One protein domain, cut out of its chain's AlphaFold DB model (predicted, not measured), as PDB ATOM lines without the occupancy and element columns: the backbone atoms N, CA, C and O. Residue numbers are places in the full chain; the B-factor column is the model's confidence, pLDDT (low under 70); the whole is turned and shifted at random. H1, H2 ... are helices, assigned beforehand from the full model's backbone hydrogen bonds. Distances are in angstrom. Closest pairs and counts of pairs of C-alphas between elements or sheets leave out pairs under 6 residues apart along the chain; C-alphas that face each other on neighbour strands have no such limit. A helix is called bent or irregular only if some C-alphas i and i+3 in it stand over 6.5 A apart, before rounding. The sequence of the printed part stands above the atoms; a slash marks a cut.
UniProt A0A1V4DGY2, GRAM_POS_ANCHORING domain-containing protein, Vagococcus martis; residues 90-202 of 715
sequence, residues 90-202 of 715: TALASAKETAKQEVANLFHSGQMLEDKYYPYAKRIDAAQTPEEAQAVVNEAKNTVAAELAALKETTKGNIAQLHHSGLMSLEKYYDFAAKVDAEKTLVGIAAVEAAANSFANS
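What this domain is: This is residues 90 to 202 of the 715 residues of the protein "GRAM_POS_ANCHORING domain-containing protein" of Vagococcus martis (UniProt A0A1V4DGY2). One long helix, H3, is the spine of a rod, with two helices packed along each of its halves: H1 and H2 beside its first half, H4 and H5 beside its second half. This makes two small three-helix bundles end to end, both sharing H3, and the two pairs of shorter helices stay apart from each other. The printed part has 113 residues with five named helices, H1 to H5 in order along the chain, and no named strand; the class is all helix. The five form an up and down bundle, in which each helix runs against the one before it. The whole is loose, with a radius of gyration of the C-alphas of 18.2 A, and spans 61 by 18 by 18 A.

How they stand to each other: H1, residues 90 to 108, and H2, residues 114 to 126, form a helical hairpin at a shallow tilt of 4 degrees; their closest C-alphas, of Lys 100 and Ala 121, are 5.7 A apart. H3, residues 130 to 164, is the hub and touches the other four helices. With residues 130 to 141 alone it touches H1, the same way at a shallow tilt of 12 degrees, the closest C-alphas being those of Leu 92 and Pro 130 at 5.1 A. Residues 132 to 140 of H3 touch residues 120 to 125 of H2, opposite ways at 17 degrees, a hairpin whose closest C-alphas are those of Ile 124 and Ala 133 at 4.9 A. H4, residues 170 to 182, touches residues 152 to 163 of H3 in another hairpin, at a shallow tilt of 7 degrees; the C-alphas of Lys 156 and Ala 177 come closest, 5.8 A. H5, residues 186 to 200, touches residues 148 to 162 of H3, the same way at 4 degrees, with the C-alphas of Thr 155 and Glu 193 closest at 6.2 A. H4 touches H5 with residues 176 to 180 alone, a hairpin at 11 degrees; the closest C-alphas are those of Val 180 and Ile 189 at 5.7 A. H1 and H2 are each apart from H4 and H5. In H1, H3, H4 and H5 every O i to N i+4 pair is within hydrogen-bond range; in H2, 7 of 9 are.

Where its parts are: H1 begins at C-alpha 90, (3.980, -6.032, -8.360), and is 26.9 A long. H2 measures 18.7 A; it is neither bent nor irregular, but only just: C-alphas 115 and 118 are 6.3 A apart. H3 runs 50.6 A to C-alpha 164 at (13.677, 18.313, 44.324). H4 measures 18.3 A, and H5 21.4 A, ending at C-alpha 200, (3.690, 12.878, 45.203).

The domain as a whole: The two C-alphas farthest apart, of Thr 90 and Gly 166, are 61.8 A apart. The printed part has no cut, and its four links are tight. The mean pLDDT of the printed part is 86.1; residue 90 alone is under 70.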
ATOM      1  N   THR A  90       4.371  -5.204  -9.520       62.34
ATOM      2  CA  THR A  90       3.980  -6.032  -8.360       62.34
ATOM      3  C   THR A  90       4.811  -5.745  -7.105       62.34
ATOM      4  O   THR A  90       4.276  -5.761  -5.997       62.34
ATOM      5  N   ALA A  91       6.103  -5.434  -7.260       73.12
ATOM      6  CA  ALA A  91       7.009  -5.188  -6.134       73.12
ATOM      7  C   ALA A  91       6.625  -3.936  -5.321       73.12
ATOM      8  O   ALA A  91       6.679  -3.958  -4.092       73.12
ATOM      9  N   LEU A  92       6.178  -2.869  -5.995       80.62
ATOM     10  CA  LEU A  92       5.734  -1.629  -5.349       80.62
ATOM     11  C   LEU A  92       4.492  -1.842  -4.472       80.62
ATOM     12  O   LEU A  92       4.424  -1.308  -3.368       80.62
ATOM     13  N   ALA A  93       3.519  -2.629  -4.943       79.31
ATOM     14  CA  ALA A  93       2.293  -2.899  -4.195       79.31
ATOM     15  C   ALA A  93       2.579  -3.666  -2.893       79.31
ATOM     16  O   ALA A  93       2.118  -3.256  -1.828       79.31
ATOM     17  N   SER A  94       3.399  -4.722  -2.955       81.94
ATOM     18  CA  SER A  94       3.812  -5.467  -1.759       81.94
ATOM     19  C   SER A  94       4.638  -4.612  -0.795       81.94
ATOM     20  O   SER A  94       4.390  -4.663   0.406       81.94
ATOM     21  N   ALA A  95       5.556  -3.779  -1.300       84.31
ATOM     22  CA  ALA A  95       6.345  -2.874  -0.464       84.31
ATOM     23  C   ALA A  95       5.469  -1.848   0.277       84.31
ATOM     24  O   ALA A  95       5.666  -1.628   1.470       84.31
ATOM     25  N   LYS A  96       4.462  -1.265  -0.393       88.38
ATOM     26  CA  LYS A  96       3.496  -0.355   0.246       88.38
ATOM     27  C   LYS A  96       2.675  -1.033   1.333       88.38
ATOM     28  O   LYS A  96       2.474  -0.435   2.384       88.38
ATOM     29  N   GLU A  97       2.213  -2.258   1.104       86.44
ATOM     30  CA  GLU A  97       1.401  -2.971   2.092       86.44
ATOM     31  C   GLU A  97       2.228  -3.360   3.327       86.44
ATOM     32  O   GLU A  97       1.803  -3.123   4.456       86.44
ATOM     33  N   THR A  98       3.461  -3.849   3.134       87.06
ATOM     34  CA  THR A  98       4.404  -4.088   4.241       87.06
ATOM     35  C   THR A  98       4.712  -2.795   4.999       87.06
ATOM     36  O   THR A  98       4.637  -2.772   6.225       87.06
ATOM     37  N   ALA A  99       4.972  -1.696   4.286       88.44
ATOM     38  CA  ALA A  99       5.225  -0.391   4.882       88.44
ATOM     39  C   ALA A  99       4.035   0.129   5.709       88.44
ATOM     40  O   ALA A  99       4.219   0.602   6.835       88.44
ATOM     41  N   LYS A 100       2.805  -0.003   5.191       87.56
ATOM     42  CA  LYS A 100       1.580   0.311   5.941       87.56
ATOM     43  C   LYS A 100       1.452  -0.552   7.181       87.56
ATOM     44  O   LYS A 100       1.160  -0.008   8.237       87.56
ATOM     45  N   GLN A 101       1.697  -1.858   7.077       87.44
ATOM     46  CA  GLN A 101       1.622  -2.755   8.225       87.44
ATOM     47  C   GLN A 101       2.671  -2.402   9.286       87.44
ATOM     48  O   GLN A 101       2.360  -2.445  10.469       87.44
ATOM     49  N   GLU A 102       3.884  -1.992   8.907       89.12
ATOM     50  CA  GLU A 102       4.894  -1.536   9.870       89.12
ATOM     51  C   GLU A 102       4.486  -0.235  10.579       89.12
ATOM     52  O   GLU A 102       4.593  -0.153  11.802       89.12
ATOM     53  N   VAL A 103       3.953   0.754   9.854       87.31
ATOM     54  CA  VAL A 103       3.444   2.004  10.455       87.31
ATOM     55  C   VAL A 103       2.171   1.766  11.282       87.31
ATOM     56  O   VAL A 103       2.017   2.340  12.359       87.31
ATOM     57  N   ALA A 104       1.299   0.855  10.852       85.25
ATOM     58  CA  ALA A 104       0.146   0.406  11.627       85.25
ATOM     59  C   ALA A 104       0.573  -0.373  12.875       85.25
ATOM     60  O   ALA A 104      -0.075  -0.243  13.907       85.25
ATOM     61  N   ASN A 105       1.661  -1.142  12.829       86.25
ATOM     62  CA  ASN A 105       2.195  -1.819  14.007       86.25
ATOM     63  C   ASN A 105       2.719  -0.804  15.032       86.25
ATOM     64  O   ASN A 105       2.455  -1.001  16.211       86.25
ATOM     65  N   LEU A 106       3.378   0.288  14.610       85.38
ATOM     66  CA  LEU A 106       3.773   1.392  15.507       85.38
ATOM     67  C   LEU A 106       2.558   2.084  16.150       85.38
ATOM     68  O   LEU A 106       2.609   2.478  17.313       85.38
ATOM     69  N   PHE A 107       1.462   2.236  15.403       85.81
ATOM     70  CA  PHE A 107       0.217   2.808  15.919       85.81
ATOM     71  C   PHE A 107      -0.470   1.869  16.925       85.81
ATOM     72  O   PHE A 107      -0.683   2.242  18.078       85.81
ATOM     73  N   HIS A 108      -0.739   0.617  16.541       82.88
ATOM     74  CA  HIS A 108      -1.404  -0.363  17.407       82.88
ATOM     75  C   HIS A 108      -0.553  -0.793  18.616       82.88
ATOM     76  O   HIS A 108      -1.113  -1.232  19.618       82.88
ATOM     77  N   SER A 109       0.778  -0.654  18.565       81.12
ATOM     78  CA  SER A 109       1.657  -0.851  19.725       81.12
ATOM     79  C   SER A 109       1.685   0.344  20.689       81.12
ATOM     80  O   SER A 109       2.373   0.274  21.705       81.12
ATOM     81  N   GLY A 110       0.972   1.442  20.400       80.00
ATOM     82  CA  GLY A 110       0.963   2.654  21.230       80.00
ATOM     83  C   GLY A 110       2.261   3.468  21.161       80.00
ATOM     84  O   GLY A 110       2.552   4.255  22.067       80.00
ATOM     85  N   GLN A 111       3.066   3.260  20.116       82.75
ATOM     86  CA  GLN A 111       4.323   3.976  19.879       82.75
ATOM     87  C   GLN A 111       4.134   5.201  18.978       82.75
ATOM     88  O   GLN A 111       4.904   6.150  19.070       82.75
ATOM     89  N   MET A 112       3.095   5.203  18.142       84.12
ATOM     90  CA  MET A 112       2.684   6.319  17.294       84.12
ATOM     91  C   MET A 112       1.256   6.750  17.648       84.12
ATOM     92  O   MET A 112       0.404   5.903  17.906       84.12
ATOM     93  N   LEU A 113       0.986   8.056  17.633       83.62
ATOM     94  CA  LEU A 113      -0.357   8.616  17.824       83.62
ATOM     95  C   LEU A 113      -1.173   8.623  16.516       83.62
ATOM     96  O   LEU A 113      -0.622   8.595  15.413       83.62
ATOM     97  N   GLU A 114      -2.504   8.667  16.633       83.50
ATOM     98  CA  GLU A 114      -3.427   8.575  15.488       83.50
ATOM     99  C   GLU A 114      -3.252   9.729  14.481       83.50
ATOM    100  O   GLU A 114      -3.309   9.523  13.265       83.50
ATOM    101  N   ASP A 115      -2.953  10.934  14.974       81.88
ATOM    102  CA  ASP A 115      -2.689  12.130  14.165       81.88
ATOM    103  C   ASP A 115      -1.418  12.005  13.308       81.88
ATOM    104  O   ASP A 115      -1.332  12.626  12.248       81.88
ATOM    105  N   LYS A 116      -0.452  11.176  13.730       84.62
ATOM    106  CA  LYS A 116       0.778  10.855  12.984       84.62
ATOM    107  C   LYS A 116       0.585   9.672  12.038       84.62
ATOM    108  O   LYS A 116       1.122   9.684  10.928       84.62
ATOM    109  N   TYR A 117      -0.210   8.681  12.445       88.06
ATOM    110  CA  TYR A 117      -0.462   7.457  11.682       88.06
ATOM    111  C   TYR A 117      -0.998   7.736  10.269       88.06
ATOM    112  O   TYR A 117      -0.386   7.317   9.280       88.06
ATOM    113  N   TYR A 118      -2.098   8.488  10.140       86.25
ATOM    114  CA  TYR A 118      -2.716   8.729   8.829       86.25
ATOM    115  C   TYR A 118      -1.823   9.515   7.845       86.25
ATOM    116  O   TYR A 118      -1.772   9.125   6.673       86.25
ATOM    117  N   PRO A 119      -1.080  10.573   8.244       88.31
ATOM    118  CA  PRO A 119      -0.072  11.201   7.389       88.31
ATOM    119  C   PRO A 119       0.989  10.236   6.855       88.31
ATOM    120  O   PRO A 119       1.282  10.275   5.657       88.31
ATOM    121  N   TYR A 120       1.545   9.354   7.693       91.06
ATOM    122  CA  TYR A 120       2.546   8.380   7.248       91.06
ATOM    123  C   TYR A 120       1.934   7.317   6.320       91.06
ATOM    124  O   TYR A 120       2.479   7.078   5.241       91.06
ATOM    125  N   ALA A 121       0.756   6.773   6.647       87.69
ATOM    126  CA  ALA A 121       0.031   5.842   5.776       87.69
ATOM    127  C   ALA A 121      -0.282   6.454   4.392       87.69
ATOM    128  O   ALA A 121      -0.019   5.837   3.359       87.69
ATOM    129  N   LYS A 122      -0.745   7.712   4.355       88.75
ATOM    130  CA  LYS A 122      -1.021   8.456   3.113       88.75
ATOM    131  C   LYS A 122       0.242   8.720   2.283       88.75
ATOM    132  O   LYS A 122       0.181   8.724   1.054       88.75
ATOM    133  N   ARG A 123       1.389   8.945   2.931       92.19
ATOM    134  CA  ARG A 123       2.684   9.117   2.252       92.19
ATOM    135  C   ARG A 123       3.214   7.801   1.680       92.19
ATOM    136  O   ARG A 123       3.759   7.818   0.581       92.19
ATOM    137  N   ILE A 124       2.981   6.672   2.355       89.81
ATOM    138  CA  ILE A 124       3.252   5.332   1.809       89.81
ATOM    139  C   ILE A 124       2.367   5.061   0.581       89.81
ATOM    140  O   ILE A 124       2.866   4.604  -0.447       89.81
ATOM    141  N   ASP A 125       1.078   5.417   0.629       88.25
ATOM    142  CA  ASP A 125       0.188   5.331  -0.540       88.25
ATOM    143  C   ASP A 125       0.670   6.179  -1.727       88.25
ATOM    144  O   ASP A 125       0.558   5.749  -2.878       88.25
ATOM    145  N   ALA A 126       1.253   7.351  -1.464       88.25
ATOM    146  CA  ALA A 126       1.771   8.259  -2.487       88.25
ATOM    147  C   ALA A 126       3.143   7.860  -3.073       88.25
ATOM    148  O   ALA A 126       3.500   8.375  -4.133       88.25
ATOM    149  N   ALA A 127       3.894   6.956  -2.429       88.38
ATOM    150  CA  ALA A 127       5.228   6.544  -2.874       88.38
ATOM    151  C   ALA A 127       5.219   5.965  -4.304       88.38
ATOM    152  O   ALA A 127       4.319   5.208  -4.678       88.38
ATOM    153  N   GLN A 128       6.222   6.291  -5.112       87.62
ATOM    154  CA  GLN A 128       6.362   5.806  -6.489       87.62
ATOM    155  C   GLN A 128       7.342   4.632  -6.601       87.62
ATOM    156  O   GLN A 128       7.326   3.910  -7.599       87.62
ATOM    157  N   THR A 129       8.147   4.397  -5.563       86.31
ATOM    158  CA  THR A 129       9.144   3.319  -5.489       86.31
ATOM    159  C   THR A 129       9.040   2.536  -4.166       86.31
ATOM    160  O   THR A 129       8.568   3.085  -3.162       86.31
ATOM    161  N   PRO A 130       9.448   1.248  -4.127       83.38
ATOM    162  CA  PRO A 130       9.600   0.497  -2.875       83.38
ATOM    163  C   PRO A 130      10.497   1.217  -1.858       83.38
ATOM    164  O   PRO A 130      10.212   1.225  -0.662       83.38
ATOM    165  N   GLU A 131      11.554   1.863  -2.350       85.94
ATOM    166  CA  GLU A 131      12.527   2.614  -1.565       85.94
ATOM    167  C   GLU A 131      11.894   3.850  -0.910       85.94
ATOM    168  O   GLU A 131      12.143   4.103   0.266       85.94
ATOM    169  N   GLU A 132      11.025   4.583  -1.617       86.19
ATOM    170  CA  GLU A 132      10.241   5.683  -1.036       86.19
ATOM    171  C   GLU A 132       9.264   5.192   0.037       86.19
ATOM    172  O   GLU A 132       9.171   5.806   1.100       86.19
ATOM    173  N   ALA A 133       8.563   4.077  -0.199       85.69
ATOM    174  CA  ALA A 133       7.655   3.506   0.797       85.69
ATOM    175  C   ALA A 133       8.416   3.137   2.084       85.69
ATOM    176  O   ALA A 133       7.998   3.522   3.178       85.69
ATOM    177  N   GLN A 134       9.577   2.485   1.959       87.31
ATOM    178  CA  GLN A 134      10.428   2.152   3.102       87.31
ATOM    179  C   GLN A 134      11.070   3.391   3.750       87.31
ATOM    180  O   GLN A 134      11.224   3.428   4.970       87.31
ATOM    181  N   ALA A 135      11.415   4.425   2.978       84.81
ATOM    182  CA  ALA A 135      11.929   5.681   3.521       84.81
ATOM    183  C   ALA A 135      10.895   6.367   4.427       84.81
ATOM    184  O   ALA A 135      11.252   6.824   5.511       84.81
ATOM    185  N   VAL A 136       9.612   6.358   4.045       87.75
ATOM    186  CA  VAL A 136       8.517   6.882   4.882       87.75
ATOM    187  C   VAL A 136       8.342   6.061   6.169       87.75
ATOM    188  O   VAL A 136       8.084   6.642   7.221       87.75
ATOM    189  N   VAL A 137       8.547   4.738   6.135       88.19
ATOM    190  CA  VAL A 137       8.545   3.882   7.344       88.19
ATOM    191  C   VAL A 137       9.742   4.169   8.247       88.19
ATOM    192  O   VAL A 137       9.601   4.228   9.466       88.19
ATOM    193  N   ASN A 138      10.928   4.347   7.669       86.31
ATOM    194  CA  ASN A 138      12.132   4.665   8.432       86.31
ATOM    195  C   ASN A 138      12.012   6.055   9.074       86.31
ATOM    196  O   ASN A 138      12.392   6.228  10.227       86.31
ATOM    197  N   GLU A 139      11.413   7.022   8.375       87.56
ATOM    198  CA  GLU A 139      11.065   8.325   8.941       87.56
ATOM    199  C   GLU A 139      10.035   8.193  10.072       87.56
ATOM    200  O   GLU A 139      10.263   8.727  11.151       87.56
ATOM    201  N   ALA A 140       8.961   7.420   9.880       86.31
ATOM    202  CA  ALA A 140       7.978   7.118  10.923       86.31
ATOM    203  C   ALA A 140       8.624   6.511  12.184       86.31
ATOM    204  O   ALA A 140       8.356   6.970  13.294       86.31
ATOM    205  N   LYS A 141       9.516   5.524  12.020       86.38
ATOM    206  CA  LYS A 141      10.281   4.903  13.117       86.38
ATOM    207  C   LYS A 141      11.210   5.899  13.811       86.38
ATOM    208  O   LYS A 141      11.269   5.907  15.037       86.38
ATOM    209  N   ASN A 142      11.907   6.742  13.050       85.19
ATOM    210  CA  ASN A 142      12.821   7.747  13.596       85.19
ATOM    211  C   ASN A 142      12.071   8.854  14.354       85.19
ATOM    212  O   ASN A 142      12.498   9.226  15.444       85.19
ATOM    213  N   THR A 143      10.940   9.336  13.828       86.56
ATOM    214  CA  THR A 143      10.066  10.300  14.515       86.56
ATOM    215  C   THR A 143       9.529   9.714  15.814       86.56
ATOM    216  O   THR A 143       9.666  10.343  16.856       86.56
ATOM    217  N   VAL A 144       9.009   8.481  15.787       85.75
ATOM    218  CA  VAL A 144       8.540   7.770  16.989       85.75
ATOM    219  C   VAL A 144       9.657   7.598  18.020       85.75
ATOM    220  O   VAL A 144       9.441   7.850  19.201       85.75
ATOM    221  N   ALA A 145      10.862   7.207  17.598       83.06
ATOM    222  CA  ALA A 145      12.000   7.061  18.504       83.06
ATOM    223  C   ALA A 145      12.422   8.405  19.130       83.06
ATOM    224  O   ALA A 145      12.742   8.448  20.318       83.06
ATOM    225  N   ALA A 146      12.383   9.495  18.359       84.69
ATOM    226  CA  ALA A 146      12.681  10.842  18.839       84.69
ATOM    227  C   ALA A 146      11.597  11.385  19.788       84.69
ATOM    228  O   ALA A 146      11.934  11.916  20.843       84.69
ATOM    229  N   GLU A 147      10.310  11.216  19.459       86.12
ATOM    230  CA  GLU A 147       9.179  11.610  20.313       86.12
ATOM    231  C   GLU A 147       9.170  10.801  21.624       86.12
ATOM    232  O   GLU A 147       9.013  11.383  22.697       86.12
ATOM    233  N   LEU A 148       9.435   9.488  21.572       87.00
ATOM    234  CA  LEU A 148       9.560   8.634  22.759       87.00
ATOM    235  C   LEU A 148      10.743   9.061  23.642       87.00
ATOM    236  O   LEU A 148      10.592   9.149  24.858       87.00
ATOM    237  N   ALA A 149      11.911   9.349  23.056       86.38
ATOM    238  CA  ALA A 149      13.080   9.817  23.805       86.38
ATOM    239  C   ALA A 149      12.841  11.194  24.451       86.38
ATOM    240  O   ALA A 149      13.136  11.372  25.632       86.38
ATOM    241  N   ALA A 150      12.254  12.139  23.711       87.88
ATOM    242  CA  ALA A 150      11.916  13.464  24.224       87.88
ATOM    243  C   ALA A 150      10.868  13.401  25.349       87.88
ATOM    244  O   ALA A 150      11.003  14.108  26.351       87.88
ATOM    245  N   LEU A 151       9.858  12.527  25.230       89.75
ATOM    246  CA  LEU A 151       8.869  12.320  26.287       89.75
ATOM    247  C   LEU A 151       9.504  11.687  27.532       89.75
ATOM    248  O   LEU A 151       9.285  12.193  28.627       89.75
ATOM    249  N   LYS A 152      10.352  10.657  27.387       92.50
ATOM    250  CA  LYS A 152      11.086  10.072  28.526       92.50
ATOM    251  C   LYS A 152      11.927  11.100  29.265       92.50
ATOM    252  O   LYS A 152      11.928  11.103  30.493       92.50
ATOM    253  N   GLU A 153      12.636  11.959  28.539       91.75
ATOM    254  CA  GLU A 153      13.466  12.996  29.149       91.75
ATOM    255  C   GLU A 153      12.613  14.057  29.861       91.75
ATOM    256  O   GLU A 153      12.896  14.409  31.005       91.75
ATOM    257  N   THR A 154      11.505  14.481  29.244       91.88
ATOM    258  CA  THR A 154      10.534  15.411  29.851       91.88
ATOM    259  C   THR A 154       9.931  14.832  31.133       91.88
ATOM    260  O   THR A 154       9.986  15.463  32.186       91.88
ATOM    261  N   THR A 155       9.420  13.601  31.077       91.25
ATOM    262  CA  THR A 155       8.808  12.920  32.221       91.25
ATOM    263  C   THR A 155       9.827  12.643  33.332       91.25
ATOM    264  O   THR A 155       9.505  12.839  34.503       91.25
ATOM    265  N   LYS A 156      11.076  12.265  33.012       91.69
ATOM    266  CA  LYS A 156      12.154  12.165  34.017       91.69
ATOM    267  C   LYS A 156      12.491  13.524  34.631       91.69
ATOM    268  O   LYS A 156      12.701  13.582  35.837       91.69
ATOM    269  N   GLY A 157      12.462  14.609  33.854       89.94
ATOM    270  CA  GLY A 157      12.567  15.978  34.362       89.94
ATOM    271  C   GLY A 157      11.443  16.336  35.342       89.94
ATOM    272  O   GLY A 157      11.715  16.842  36.429       89.94
ATOM    273  N   ASN A 158      10.194  15.999  35.014       90.00
ATOM    274  CA  ASN A 158       9.037  16.232  35.885       90.00
ATOM    275  C   ASN A 158       9.127  15.398  37.180       90.00
ATOM    276  O   ASN A 158       8.945  15.926  38.275       90.00
ATOM    277  N   ILE A 159       9.500  14.117  37.088       89.69
ATOM    278  CA  ILE A 159       9.723  13.242  38.255       89.69
ATOM    279  C   ILE A 159      10.912  13.735  39.101       89.69
ATOM    280  O   ILE A 159      10.844  13.719  40.330       89.69
ATOM    281  N   ALA A 160      11.971  14.256  38.473       87.19
ATOM    282  CA  ALA A 160      13.076  14.904  39.176       87.19
ATOM    283  C   ALA A 160      12.623  16.172  39.913       87.19
ATOM    284  O   ALA A 160      13.097  16.415  41.021       87.19
ATOM    285  N   GLN A 161      11.691  16.963  39.368       87.12
ATOM    286  CA  GLN A 161      11.114  18.107  40.085       87.12
ATOM    287  C   GLN A 161      10.328  17.673  41.331       87.12
ATOM    288  O   GLN A 161      10.478  18.311  42.370       87.12
ATOM    289  N   LEU A 162       9.566  16.571  41.271       85.44
ATOM    290  CA  LEU A 162       8.866  16.008  42.443       85.44
ATOM    291  C   LEU A 162       9.835  15.568  43.555       85.44
ATOM    292  O   LEU A 162       9.516  15.684  44.735       85.44
ATOM    293  N   HIS A 163      11.025  15.090  43.184       84.69
ATOM    294  CA  HIS A 163      12.103  14.800  44.131       84.69
ATOM    295  C   HIS A 163      12.725  16.076  44.717       84.69
ATOM    296  O   HIS A 163      12.861  16.201  45.931       84.69
ATOM    297  N   HIS A 164      13.070  17.054  43.873       82.44
ATOM    298  CA  HIS A 164      13.677  18.313  44.324       82.44
ATOM    299  C   HIS A 164      12.734  19.157  45.199       82.44
ATOM    300  O   HIS A 164      13.214  19.933  46.020       82.44
ATOM    301  N   SER A 165      11.412  18.997  45.064       77.12
ATOM    302  CA  SER A 165      10.415  19.606  45.956       77.12
ATOM    303  C   SER A 165      10.140  18.803  47.237       77.12
ATOM    304  O   SER A 165       9.266  19.182  48.012       77.12
ATOM    305  N   GLY A 166      10.855  17.695  47.468       77.44
ATOM    306  CA  GLY A 166      10.715  16.846  48.655       77.44
ATOM    307  C   GLY A 166       9.481  15.936  48.672       77.44
ATOM    308  O   GLY A 166       9.351  15.119  49.579       77.44
ATOM    309  N   LEU A 167       8.597  16.013  47.669       80.69
ATOM    310  CA  LEU A 167       7.363  15.210  47.582       80.69
ATOM    311  C   LEU A 167       7.606  13.739  47.189       80.69
ATOM    312  O   LEU A 167       6.666  12.942  47.105       80.69
ATOM    313  N   MET A 168       8.858  13.377  46.909       81.62
ATOM    314  CA  MET A 168       9.291  12.038  46.535       81.62
ATOM    315  C   MET A 168      10.702  11.782  47.075       81.62
ATOM    316  O   MET A 168      11.595  12.597  46.865       81.62
ATOM    317  N   SER A 169      10.921  10.644  47.741       81.12
ATOM    318  CA  SER A 169      12.257  10.255  48.212       81.12
ATOM    319  C   SER A 169      13.193   9.904  47.049       81.12
ATOM    320  O   SER A 169      12.738   9.533  45.966       81.12
ATOM    321  N   LEU A 170      14.509   9.970  47.276       82.69
ATOM    322  CA  LEU A 170      15.521   9.631  46.267       82.69
ATOM    323  C   LEU A 170      15.368   8.193  45.739       82.69
ATOM    324  O   LEU A 170      15.510   7.942  44.545       82.69
ATOM    325  N   GLU A 171      15.005   7.255  46.613       84.94
ATOM    326  CA  GLU A 171      14.697   5.871  46.240       84.94
ATOM    327  C   GLU A 171      13.480   5.798  45.300       84.94
ATOM    328  O   GLU A 171      13.545   5.176  44.240       84.94
ATOM    329  N   LYS A 172      12.379   6.488  45.637       86.81
ATOM    330  CA  LYS A 172      11.165   6.501  44.804       86.81
ATOM    331  C   LYS A 172      11.378   7.249  43.488       86.81
ATOM    332  O   LYS A 172      10.815   6.844  42.472       86.81
ATOM    333  N   TYR A 173      12.234   8.268  43.475       89.25
ATOM    334  CA  TYR A 173      12.704   8.912  42.252       89.25
ATOM    335  C   TYR A 173      13.372   7.900  41.313       89.25
ATOM    336  O   TYR A 173      12.966   7.794  40.155       89.25
ATOM    337  N   TYR A 174      14.329   7.106  41.807       89.50
ATOM    338  CA  TYR A 174      14.982   6.082  40.990       89.50
ATOM    339  C   TYR A 174      14.014   4.969  40.551       89.50
ATOM    340  O   TYR A 174      14.064   4.569  39.387       89.50
ATOM    341  N   ASP A 175      13.077   4.537  41.407       91.06
ATOM    342  CA  ASP A 175      12.007   3.593  41.030       91.06
ATOM    343  C   ASP A 175      11.171   4.101  39.843       91.06
ATOM    344  O   ASP A 175      10.860   3.347  38.917       91.06
ATOM    345  N   PHE A 176      10.742   5.368  39.882       92.88
ATOM    346  CA  PHE A 176       9.917   5.953  38.824       92.88
ATOM    347  C   PHE A 176      10.736   6.267  37.565       92.88
ATOM    348  O   PHE A 176      10.271   5.963  36.467       92.88
ATOM    349  N   ALA A 177      11.968   6.766  37.692       91.12
ATOM    350  CA  ALA A 177      12.867   6.986  36.557       91.12
ATOM    351  C   ALA A 177      13.179   5.674  35.810       91.12
ATOM    352  O   ALA A 177      13.062   5.622  34.583       91.12
ATOM    353  N   ALA A 178      13.460   4.586  36.536       92.06
ATOM    354  CA  ALA A 178      13.679   3.263  35.948       92.06
ATOM    355  C   ALA A 178      12.436   2.731  35.207       92.06
ATOM    356  O   ALA A 178      12.568   2.117  34.146       92.06
ATOM    357  N   LYS A 179      11.222   3.004  35.713       93.19
ATOM    358  CA  LYS A 179       9.965   2.675  35.012       93.19
ATOM    359  C   LYS A 179       9.814   3.464  33.708       93.19
ATOM    360  O   LYS A 179       9.436   2.869  32.702       93.19
ATOM    361  N   VAL A 180      10.157   4.756  33.688       92.38
ATOM    362  CA  VAL A 180      10.159   5.567  32.452       92.38
ATOM    363  C   VAL A 180      11.164   5.022  31.434       92.38
ATOM    364  O   VAL A 180      10.841   4.887  30.253       92.38
ATOM    365  N   ASP A 181      12.370   4.654  31.871       90.44
ATOM    366  CA  ASP A 181      13.395   4.111  30.974       90.44
ATOM    367  C   ASP A 181      13.028   2.721  30.423       90.44
ATOM    368  O   ASP A 181      13.275   2.461  29.242       90.44
ATOM    369  N   ALA A 182      12.357   1.870  31.205       90.94
ATOM    370  CA  ALA A 182      11.877   0.557  30.763       90.94
ATOM    371  C   ALA A 182      10.689   0.611  29.777       90.94
ATOM    372  O   ALA A 182      10.503  -0.316  28.981       90.94
ATOM    373  N   GLU A 183       9.888   1.677  29.819       92.31
ATOM    374  CA  GLU A 183       8.642   1.795  29.059       92.31
ATOM    375  C   GLU A 183       8.874   1.939  27.540       92.31
ATOM    376  O   GLU A 183       9.872   2.505  27.087       92.31
ATOM    377  N   LYS A 184       7.968   1.401  26.719       89.06
ATOM    378  CA  LYS A 184       8.123   1.317  25.252       89.06
ATOM    379  C   LYS A 184       7.067   2.088  24.471       89.06
ATOM    380  O   LYS A 184       7.197   2.178  23.251       89.06
ATOM    381  N   THR A 185       6.050   2.610  25.153       86.94
ATOM    382  CA  THR A 185       4.866   3.251  24.567       86.94
ATOM    383  C   THR A 185       4.703   4.682  25.080       86.94
ATOM    384  O   THR A 185       5.079   4.988  26.211       86.94
ATOM    385  N   LEU A 186       4.113   5.569  24.271       81.62
ATOM    386  CA  LEU A 186       3.862   6.956  24.691       81.62
ATOM    387  C   LEU A 186       2.824   7.008  25.829       81.62
ATOM    388  O   LEU A 186       2.976   7.762  26.788       81.62
ATOM    389  N   VAL A 187       1.801   6.149  25.752       83.81
ATOM    390  CA  VAL A 187       0.732   6.033  26.761       83.81
ATOM    391  C   VAL A 187       1.266   5.505  28.096       83.81
ATOM    392  O   VAL A 187       0.881   6.009  29.150       83.81
ATOM    393  N   GLY A 188       2.177   4.528  28.069       87.38
ATOM    394  CA  GLY A 188       2.793   3.991  29.280       87.38
ATOM    395  C   GLY A 188       3.626   5.033  30.027       87.38
ATOM    396  O   GLY A 188       3.514   5.126  31.246       87.38
ATOM    397  N   ILE A 189       4.394   5.878  29.322       87.88
ATOM    398  CA  ILE A 189       5.201   6.928  29.973       87.88
ATOM    399  C   ILE A 189       4.284   7.921  30.698       87.88
ATOM    400  O   ILE A 189       4.513   8.223  31.869       87.88
ATOM    401  N   ALA A 190       3.193   8.344  30.051       86.31
ATOM    402  CA  ALA A 190       2.186   9.203  30.674       86.31
ATOM    403  C   ALA A 190       1.501   8.539  31.889       86.31
ATOM    404  O   ALA A 190       1.184   9.220  32.865       86.31
ATOM    405  N   ALA A 191       1.310   7.215  31.880       87.50
ATOM    406  CA  ALA A 191       0.787   6.478  33.032       87.50
ATOM    407  C   ALA A 191       1.799   6.394  34.194       87.50
ATOM    408  O   ALA A 191       1.403   6.526  35.354       87.50
ATOM    409  N   VAL A 192       3.097   6.234  33.905       90.06
ATOM    410  CA  VAL A 192       4.167   6.314  34.918       90.06
ATOM    411  C   VAL A 192       4.234   7.722  35.516       90.06
ATOM    412  O   VAL A 192       4.329   7.857  36.735       90.06
ATOM    413  N   GLU A 193       4.098   8.765  34.694       88.75
ATOM    414  CA  GLU A 193       4.033  10.158  35.149       88.75
ATOM    415  C   GLU A 193       2.796  10.435  36.015       88.75
ATOM    416  O   GLU A 193       2.898  11.073  37.062       88.75
ATOM    417  N   ALA A 194       1.626   9.921  35.627       85.19
ATOM    418  CA  ALA A 194       0.405  10.033  36.419       85.19
ATOM    419  C   ALA A 194       0.522   9.295  37.764       85.19
ATOM    420  O   ALA A 194       0.083   9.816  38.788       85.19
ATOM    421  N   ALA A 195       1.162   8.120  37.796       87.19
ATOM    422  CA  ALA A 195       1.423   7.378  39.029       87.19
ATOM    423  C   ALA A 195       2.437   8.094  39.941       87.19
ATOM    424  O   ALA A 195       2.223   8.171  41.150       87.19
ATOM    425  N   ALA A 196       3.500   8.670  39.370       87.25
ATOM    426  CA  ALA A 196       4.475   9.493  40.086       87.25
ATOM    427  C   ALA A 196       3.823  10.746  40.694       87.25
ATOM    428  O   ALA A 196       3.990  11.022  41.882       87.25
ATOM    429  N   ASN A 197       3.005  11.452  39.906       83.81
ATOM    430  CA  ASN A 197       2.224  12.596  40.370       83.81
ATOM    431  C   ASN A 197       1.181  12.200  41.421       83.81
ATOM    432  O   ASN A 197       0.998  12.943  42.379       83.81
ATOM    433  N   SER A 198       0.516  11.047  41.288       83.50
ATOM    434  CA  SER A 198      -0.448  10.553  42.281       83.50
ATOM    435  C   SER A 198       0.224  10.163  43.597       83.50
ATOM    436  O   SER A 198      -0.362  10.380  44.654       83.50
ATOM    437  N   PHE A 199       1.440   9.610  43.548       83.12
ATOM    438  CA  PHE A 199       2.248   9.337  44.737       83.12
ATOM    439  C   PHE A 199       2.651  10.648  45.424       83.12
ATOM    440  O   PHE A 199       2.317  10.857  46.588       83.12
ATOM    441  N   ALA A 200       3.271  11.573  44.686       77.38
ATOM    442  CA  ALA A 200       3.690  12.878  45.203       77.38
ATOM    443  C   ALA A 200       2.520  13.745  45.711       77.38
ATOM    444  O   ALA A 200       2.699  14.568  46.605       77.38
ATOM    445  N   ASN A 201       1.313  13.557  45.166       76.12
ATOM    446  CA  ASN A 201       0.111  14.256  45.614       76.12
ATOM    447  C   ASN A 201      -0.650  13.580  46.755       76.12
ATOM    448  O   ASN A 201      -1.631  14.176  47.205       76.12
ATOM    449  N   SER A 202      -0.224  12.404  47.222       82.94
ATOM    450  CA  SER A 202      -0.828  11.762  48.390       82.94
ATOM    451  C   SER A 202      -0.729  12.662  49.628       82.94
ATOM    452  O   SER A 202       0.263  13.370  49.826       82.94
TER     453      SER A 202